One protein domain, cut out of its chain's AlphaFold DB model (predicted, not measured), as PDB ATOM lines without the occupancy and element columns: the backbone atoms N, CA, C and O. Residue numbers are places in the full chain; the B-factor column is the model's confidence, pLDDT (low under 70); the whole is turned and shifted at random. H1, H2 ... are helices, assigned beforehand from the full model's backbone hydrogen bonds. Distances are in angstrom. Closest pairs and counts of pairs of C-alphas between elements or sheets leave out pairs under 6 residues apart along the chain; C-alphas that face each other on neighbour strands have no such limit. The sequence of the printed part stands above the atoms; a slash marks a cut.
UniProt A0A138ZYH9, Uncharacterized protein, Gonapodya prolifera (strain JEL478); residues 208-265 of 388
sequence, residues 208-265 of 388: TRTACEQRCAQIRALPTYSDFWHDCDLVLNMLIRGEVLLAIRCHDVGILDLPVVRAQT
ATOM      1  N   THR A 208      13.945 -44.218  27.556       87.75
ATOM      2  CA  THR A 208      13.863 -45.597  28.055       87.75
ATOM      3  C   THR A 208      12.878 -45.700  29.222       87.75
ATOM      4  O   THR A 208      12.609 -44.712  29.913       87.75
ATOM      5  N   ARG A 209      12.382 -46.914  29.504       88.81
ATOM      6  CA  ARG A 209      11.561 -47.186  30.698       88.81
ATOM      7  C   ARG A 209      12.243 -46.700  31.982       88.81
ATOM      8  O   ARG A 209      11.620 -46.012  32.777       88.81
ATOM      9  N   THR A 210      13.539 -46.972  32.132       90.50
ATOM     10  CA  THR A 210      14.329 -46.533  33.292       90.50
ATOM     11  C   THR A 210      14.387 -45.009  33.419       90.50
ATOM     12  O   THR A 210      14.250 -44.486  34.521       90.50
ATOM     13  N   ALA A 211      14.548 -44.279  32.309       88.12
ATOM     14  CA  ALA A 211      14.526 -42.816  32.332       88.12
ATOM     15  C   ALA A 211      13.148 -42.275  32.752       88.12
ATOM     16  O   ALA A 211      13.064 -41.318  33.523       88.12
ATOM     17  N   CYS A 212      12.073 -42.922  32.295       87.38
ATOM     18  CA  CYS A 212      10.710 -42.588  32.696       87.38
ATOM     19  C   CYS A 212      10.495 -42.821  34.201       87.38
ATOM     20  O   CYS A 212      10.034 -41.920  34.898       87.38
ATOM     21  N   GLU A 213      10.901 -43.978  34.729       90.62
ATOM     22  CA  GLU A 213      10.803 -44.310  36.160       90.62
ATOM     23  C   GLU A 213      11.582 -43.314  37.032       90.62
ATOM     24  O   GLU A 213      11.053 -42.810  38.024       90.62
ATOM     25  N   GLN A 214      12.811 -42.967  36.631       91.81
ATOM     26  CA  GLN A 214      13.624 -41.964  37.324       91.81
ATOM     27  C   GLN A 214      12.946 -40.594  37.341       91.81
ATOM     28  O   GLN A 214      12.925 -39.928  38.378       91.81
ATOM     29  N   ARG A 215      12.374 -40.162  36.212       89.12
ATOM     30  CA  ARG A 215      11.709 -38.863  36.138       89.12
ATOM     31  C   ARG A 215      10.410 -38.837  36.942       89.12
ATOM     32  O   ARG A 215      10.171 -37.865  37.652       89.12
ATOM     33  N   CYS A 216       9.624 -39.913  36.917       87.56
ATOM     34  CA  CYS A 216       8.466 -40.064  37.796       87.56
ATOM     35  C   CYS A 216       8.876 -39.969  39.268       87.56
ATOM     36  O   CYS A 216       8.280 -39.197  40.009       87.56
ATOM     37  N   ALA A 217       9.933 -40.672  39.685       88.75
ATOM     38  CA  ALA A 217      10.437 -40.597  41.055       88.75
ATOM     39  C   ALA A 217      10.856 -39.168  41.452       88.75
ATOM     40  O   ALA A 217      10.553 -38.728  42.558       88.75
ATOM     41  N   GLN A 218      11.486 -38.414  40.542       88.50
ATOM     42  CA  GLN A 218      11.823 -37.003  40.775       88.50
ATOM     43  C   GLN A 218      10.582 -36.126  40.980       88.50
ATOM     44  O   GLN A 218      10.605 -35.244  41.833       88.50
ATOM     45  N   ILE A 219       9.506 -36.355  40.219       84.94
ATOM     46  CA  ILE A 219       8.248 -35.611  40.380       84.94
ATOM     47  C   ILE A 219       7.569 -35.986  41.701       84.94
ATOM     48  O   ILE A 219       7.110 -35.102  42.418       84.94
ATOM     49  N   ARG A 220       7.563 -37.275  42.060       86.12
ATOM     50  CA  ARG A 220       7.004 -37.767  43.331       86.12
ATOM     51  C   ARG A 220       7.731 -37.215  44.558       86.12
ATOM     52  O   ARG A 220       7.129 -37.078  45.612       86.12
ATOM     53  N   ALA A 221       9.010 -36.875  44.423       86.81
ATOM     54  CA  ALA A 221       9.802 -36.269  45.490       86.81
ATOM     55  C   ALA A 221       9.544 -34.759  45.682       86.81
ATOM     56  O   ALA A 221      10.156 -34.143  46.555       86.81
ATOM     57  N   LEU A 222       8.694 -34.130  44.860       81.56
ATOM     58  CA  LEU A 222       8.390 -32.707  45.000       81.56
ATOM     59  C   LEU A 222       7.526 -32.449  46.247       81.56
ATOM     60  O   LEU A 222       6.578 -33.191  46.484       81.56
ATOM     61  N   PRO A 223       7.747 -31.340  46.983       74.00
ATOM     62  CA  PRO A 223       6.943 -30.999  48.164       74.00
ATOM     63  C   PRO A 223       5.449 -30.794  47.878       74.00
ATOM     64  O   PRO A 223       4.630 -30.833  48.788       74.00
ATOM     65  N   THR A 224       5.101 -30.519  46.619       67.38
ATOM     66  CA  THR A 224       3.729 -30.300  46.147       67.38
ATOM     67  C   THR A 224       3.000 -31.595  45.795       67.38
ATOM     68  O   THR A 224       1.838 -31.543  45.405       67.38
ATOM     69  N   TYR A 225       3.678 -32.741  45.866       68.06
ATOM     70  CA  TYR A 225       3.108 -34.042  45.549       68.06
ATOM     71  C   TYR A 225       2.461 -34.651  46.798       68.06
ATOM     72  O   TYR A 225       3.090 -34.698  47.854       68.06
ATOM     73  N   SER A 226       1.204 -35.094  46.693       65.56
ATOM     74  CA  SER A 226       0.507 -35.737  47.808       65.56
ATOM     75  C   SER A 226       0.642 -37.259  47.735       65.56
ATOM     76  O   SER A 226       0.516 -37.871  46.671       65.56
ATOM     77  N   ASP A 227       0.842 -37.901  48.887       61.00
ATOM     78  CA  ASP A 227       0.931 -39.364  48.953       61.00
ATOM     79  C   ASP A 227      -0.411 -40.062  48.675       61.00
ATOM     80  O   ASP A 227      -0.456 -41.273  48.473       61.00
ATOM     81  N   PHE A 228      -1.515 -39.312  48.649       54.22
ATOM     82  CA  PHE A 228      -2.862 -39.871  48.583       54.22
ATOM     83  C   PHE A 228      -3.305 -40.249  47.158       54.22
ATOM     84  O   PHE A 228      -4.131 -41.149  47.015       54.22
ATOM     85  N   TRP A 229      -2.757 -39.615  46.108       62.03
ATOM     86  CA  TRP A 229      -3.288 -39.719  44.733       62.03
ATOM     87  C   TRP A 229      -2.202 -39.920  43.675       62.03
ATOM     88  O   TRP A 229      -2.064 -39.127  42.744       62.03
ATOM     89  N   HIS A 230      -1.419 -40.991  43.818       72.44
ATOM     90  CA  HIS A 230      -0.131 -41.101  43.138       72.44
ATOM     91  C   HIS A 230      -0.160 -40.831  41.621       72.44
ATOM     92  O   HIS A 230       0.550 -39.950  41.146       72.44
ATOM     93  N   ASP A 231      -0.978 -41.530  40.837       79.50
ATOM     94  CA  ASP A 231      -0.879 -41.390  39.378       79.50
ATOM     95  C   ASP A 231      -1.661 -40.183  38.823       79.50
ATOM     96  O   ASP A 231      -1.212 -39.566  37.857       79.50
ATOM     97  N   CYS A 232      -2.756 -39.755  39.466       75.56
ATOM     98  CA  CYS A 232      -3.461 -38.517  39.100       75.56
ATOM     99  C   CYS A 232      -2.611 -37.270  39.360       75.56
ATOM    100  O   CYS A 232      -2.451 -36.443  38.459       75.56
ATOM    101  N   ASP A 233      -2.034 -37.153  40.559       76.88
ATOM    102  CA  ASP A 233      -1.172 -36.022  40.914       76.88
ATOM    103  C   ASP A 233       0.070 -36.004  40.023       76.88
ATOM    104  O   ASP A 233       0.509 -34.939  39.583       76.88
ATOM    105  N   LEU A 234       0.620 -37.178  39.700       82.00
ATOM    106  CA  LEU A 234       1.772 -37.305  38.816       82.00
ATOM    107  C   LEU A 234       1.462 -36.782  37.408       82.00
ATOM    108  O   LEU A 234       2.224 -35.966  36.886       82.00
ATOM    109  N   VAL A 235       0.336 -37.189  36.810       81.44
ATOM    110  CA  VAL A 235      -0.043 -36.723  35.470       81.44
ATOM    111  C   VAL A 235      -0.385 -35.234  35.467       81.44
ATOM    112  O   VAL A 235       0.056 -34.512  34.571       81.44
ATOM    113  N   LEU A 236      -1.097 -34.735  36.480       75.88
ATOM    114  CA  LEU A 236      -1.394 -33.308  36.596       75.88
ATOM    115  C   LEU A 236      -0.110 -32.472  36.696       75.88
ATOM    116  O   LEU A 236       0.039 -31.474  35.989       75.88
ATOM    117  N   ASN A 237       0.851 -32.904  37.517       78.19
ATOM    118  CA  ASN A 237       2.149 -32.240  37.630       78.19
ATOM    119  C   ASN A 237       2.927 -32.273  36.306       78.19
ATOM    120  O   ASN A 237       3.549 -31.272  35.945       78.19
ATOM    121  N   MET A 238       2.872 -33.379  35.556       81.75
ATOM    122  CA  MET A 238       3.462 -33.450  34.215       81.75
ATOM    123  C   MET A 238       2.807 -32.444  33.260       81.75
ATOM    124  O   MET A 238       3.520 -31.716  32.575       81.75
ATOM    125  N   LEU A 239       1.474 -32.336  33.245       76.19
ATOM    126  CA  LEU A 239       0.754 -31.372  32.403       76.19
ATOM    127  C   LEU A 239       1.121 -29.922  32.739       76.19
ATOM    128  O   LEU A 239       1.460 -29.155  31.838       76.19
ATOM    129  N   ILE A 240       1.121 -29.562  34.028       72.00
ATOM    130  CA  ILE A 240       1.495 -28.219  34.508       72.00
ATOM    131  C   ILE A 240       2.922 -27.860  34.077       72.00
ATOM    132  O   ILE A 240       3.195 -26.728  33.676       72.00
ATOM    133  N   ARG A 241       3.839 -28.832  34.111       74.94
ATOM    134  CA  ARG A 241       5.244 -28.658  33.714       74.94
ATOM    135  C   ARG A 241       5.472 -28.700  32.202       74.94
ATOM    136  O   ARG A 241       6.591 -28.469  31.753       74.94
ATOM    137  N   GLY A 242       4.443 -28.983  31.404       74.75
ATOM    138  CA  GLY A 242       4.593 -29.190  29.965       74.75
ATOM    139  C   GLY A 242       5.234 -30.528  29.585       74.75
ATOM    140  O   GLY A 242       5.633 -30.709  28.439       74.75
ATOM    141  N   GLU A 243       5.321 -31.480  30.514       81.81
ATOM    142  CA  GLU A 243       5.919 -32.810  30.353       81.81
ATOM    143  C   GLU A 243       4.905 -33.842  29.808       81.81
ATOM    144  O   GLU A 243       4.903 -35.004  30.208       81.81
ATOM    145  N   VAL A 244       4.047 -33.452  28.854       82.44
ATOM    146  CA  VAL A 244       3.040 -34.350  28.231       82.44
ATOM    147  C   VAL A 244       3.690 -35.583  27.607       82.44
ATOM    148  O   VAL A 244       3.152 -36.685  27.667       82.44
ATOM    149  N   LEU A 245       4.887 -35.398  27.047       79.31
ATOM    150  CA  LEU A 245       5.705 -36.474  26.496       79.31
ATOM    151  C   LEU A 245       5.997 -37.573  27.487       79.31
ATOM    152  O   LEU A 245       5.910 -38.751  27.154       79.31
ATOM    153  N   LEU A 246       6.375 -37.165  28.689       84.56
ATOM    154  CA  LEU A 246       6.688 -38.093  29.743       84.56
ATOM    155  C   LEU A 246       5.428 -38.855  30.144       84.56
ATOM    156  O   LEU A 246       5.500 -40.066  30.271       84.56
ATOM    157  N   ALA A 247       4.275 -38.186  30.248       86.38
ATOM    158  CA  ALA A 247       3.009 -38.847  30.565       86.38
ATOM    159  C   ALA A 247       2.635 -39.916  29.522       86.38
ATOM    160  O   ALA A 247       2.340 -41.052  29.893       86.38
ATOM    161  N   ILE A 248       2.720 -39.589  28.225       85.06
ATOM    162  CA  ILE A 248       2.455 -40.542  27.132       85.06
ATOM    163  C   ILE A 248       3.475 -41.683  27.147       85.06
ATOM    164  O   ILE A 248       3.099 -42.843  27.055       85.06
ATOM    165  N   ARG A 249       4.770 -41.395  27.319       86.12
ATOM    166  CA  ARG A 249       5.789 -42.453  27.345       86.12
ATOM    167  C   ARG A 249       5.665 -43.358  28.557       86.12
ATOM    168  O   ARG A 249       5.755 -44.569  28.404       86.12
ATOM    169  N   CYS A 250       5.420 -42.797  29.735       87.81
ATOM    170  CA  CYS A 250       5.111 -43.567  30.930       87.81
ATOM    171  C   CYS A 250       3.888 -44.463  30.712       87.81
ATOM    172  O   CYS A 250       3.879 -45.578  31.224       87.81
ATOM    173  N   HIS A 251       2.902 -44.021  29.929       89.31
ATOM    174  CA  HIS A 251       1.806 -44.880  29.503       89.31
ATOM    175  C   HIS A 251       2.262 -46.010  28.577       89.31
ATOM    176  O   HIS A 251       2.056 -47.178  28.903       89.31
ATOM    177  N   ASP A 252       2.969 -45.681  27.494       86.19
ATOM    178  CA  ASP A 252       3.473 -46.655  26.516       86.19
ATOM    179  C   ASP A 252       4.327 -47.762  27.165       86.19
ATOM    180  O   ASP A 252       4.283 -48.917  26.745       86.19
ATOM    181  N   VAL A 253       5.124 -47.424  28.190       87.38
ATOM    182  CA  VAL A 253       5.994 -48.383  28.895       87.38
ATOM    183  C   VAL A 253       5.344 -49.042  30.122       87.38
ATOM    184  O   VAL A 253       6.021 -49.779  30.846       87.38
ATOM    185  N   GLY A 254       4.055 -48.791  30.368       87.81
ATOM    186  CA  GLY A 254       3.277 -49.411  31.445       87.81
ATOM    187  C   GLY A 254       3.596 -48.907  32.858       87.81
ATOM    188  O   GLY A 254       3.379 -49.631  33.826       87.81
ATOM    189  N   ILE A 255       4.146 -47.698  32.990       88.31
ATOM    190  CA  ILE A 255       4.333 -47.002  34.277       88.31
ATOM    191  C   ILE A 255       3.042 -46.287  34.696       88.31
ATOM    192  O   ILE A 255       2.756 -46.208  35.885       88.31
ATOM    193  N   LEU A 256       2.290 -45.754  33.728       89.12
ATOM    194  CA  LEU A 256       1.021 -45.062  33.945       89.12
ATOM    195  C   LEU A 256      -0.108 -45.746  33.177       89.12
ATOM    196  O   LEU A 256       0.009 -46.038  31.990       89.12
ATOM    197  N   ASP A 257      -1.252 -45.916  33.822       87.50
ATOM    198  CA  ASP A 257      -2.487 -46.307  33.149       87.50
ATOM    199  C   ASP A 257      -3.362 -45.060  32.981       87.50
ATOM    200  O   ASP A 257      -4.146 -44.704  33.859       87.50
ATOM    201  N   LEU A 258      -3.165 -44.328  31.875       84.56
ATOM    202  CA  LEU A 258      -3.909 -43.094  31.607       84.56
ATOM    203  C   LEU A 258      -5.432 -43.315  31.586       84.56
ATOM    204  O   LEU A 258      -6.135 -42.479  32.159       84.56
ATOM    205  N   PRO A 259      -5.973 -44.402  30.992       83.69
ATOM    206  CA  PRO A 259      -7.391 -44.731  31.115       83.69
ATOM    207  C   PRO A 259      -7.873 -44.833  32.565       83.69
ATOM    208  O   PRO A 259      -8.901 -44.242  32.901       83.69
ATOM    209  N   VAL A 260      -7.124 -45.518  33.433       81.75
ATOM    210  CA  VAL A 260      -7.454 -45.610  34.864       81.75
ATOM    211  C   VAL A 260      -7.360 -44.246  35.540       81.75
ATOM    212  O   VAL A 260      -8.298 -43.854  36.226       81.75
ATOM    213  N   VAL A 261      -6.288 -43.488  35.304       77.81
ATOM    214  CA  VAL A 261      -6.109 -42.129  35.848       77.81
ATOM    215  C   VAL A 261      -7.263 -41.204  35.440       77.81
ATOM    216  O   VAL A 261      -7.728 -40.398  36.243       77.81
ATOM    217  N   ARG A 262      -7.764 -41.329  34.206       74.81
ATOM    218  CA  ARG A 262      -8.935 -40.586  33.716       74.81
ATOM    219  C   ARG A 262     -10.235 -41.051  34.370       74.81
ATOM    220  O   ARG A 262     -11.114 -40.227  34.618       74.81
ATOM    221  N   ALA A 263     -10.399 -42.357  34.567       71.38
ATOM    222  CA  ALA A 263     -11.604 -42.946  35.146       71.38
ATOM    223  C   ALA A 263     -11.685 -42.767  36.671       71.38
ATOM    224  O   ALA A 263     -12.755 -42.948  37.255       71.38
ATOM    225  N   GLN A 264     -10.571 -42.423  37.319       69.50
ATOM    226  CA  GLN A 264     -10.498 -42.218  38.757       69.50
ATOM    227  C   GLN A 264     -11.302 -40.986  39.193       69.50
ATOM    228  O   GLN A 264     -10.911 -39.831  39.036       69.50
ATOM    229  N   THR A 265     -12.443 -41.264  39.816       54.41
ATOM    230  CA  THR A 265     -13.291 -40.281  40.484       54.41
ATOM    231  C   THR A 265     -12.771 -40.059  41.905       54.41
ATOM    232  O   THR A 265     -13.221 -40.720  42.842       54.41
TER     233      THR A 265
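This is residues 208 to 265 of the 388 residues of an uncharacterized protein of Gonapodya prolifera (strain JEL478) (UniProt A0A138ZYH9). A helical hairpin, H2 and H3, lies between two other helices: the longest, H1, runs across one side of it, its first part on H3 and its end on H2, and the short H4 lies on the opposite side. The printed part has 58 residues with four named helices, H1 to H4 along the chain, and no named strand; the class is all helix. It is compact, with a radius of gyration of the C-alphas of 10.5 A, and rounded, spanning 27 by 25 by 18 A.

H1, residues 209 to 220, touches H3, residues 244 to 252, with residues 209 to 213 alone, at a steep tilt of 54 degrees, opposite ways; the closest C-alphas, of Cys 212 and Cys 250, are 6.0 A apart. With residues 216 to 220 alone H1 touches H2, residues 230 to 240, about perpendicular at 89 degrees; the closest C-alphas are those of Ile 219 and Leu 234, 6.9 A. H2 and H3 are a helical hairpin and touch, closest at the C-alphas of Met 238 and Val 244, 6.1 A, opposite ways at a tilt of 35.4 degrees, only just steep. H4, residues 258 to 263, only just touches H2, with 3 pairs of C-alphas within 8 A, the closest those of Cys 232 and Val 261, 5.5 A. H1 and H4 are apart. In H1, H2, H3 and H4 every O i to N i+4 pair is within hydrogen-bond range.

H1 begins at C-alpha 209 (11.561, -47.186, 30.698) and is 16.4 A long; H2 is 15.6 A and H3 12.4 A. H4 ends at C-alpha 263 (-11.604, -42.946, 35.146).

The C-alphas of Thr 208 and Thr 265, the two farthest apart, are 30.3 A apart. The printed part has no cut and no long link. The model's pLDDT is under 70 at residues 224 to 229 and 264 to 265.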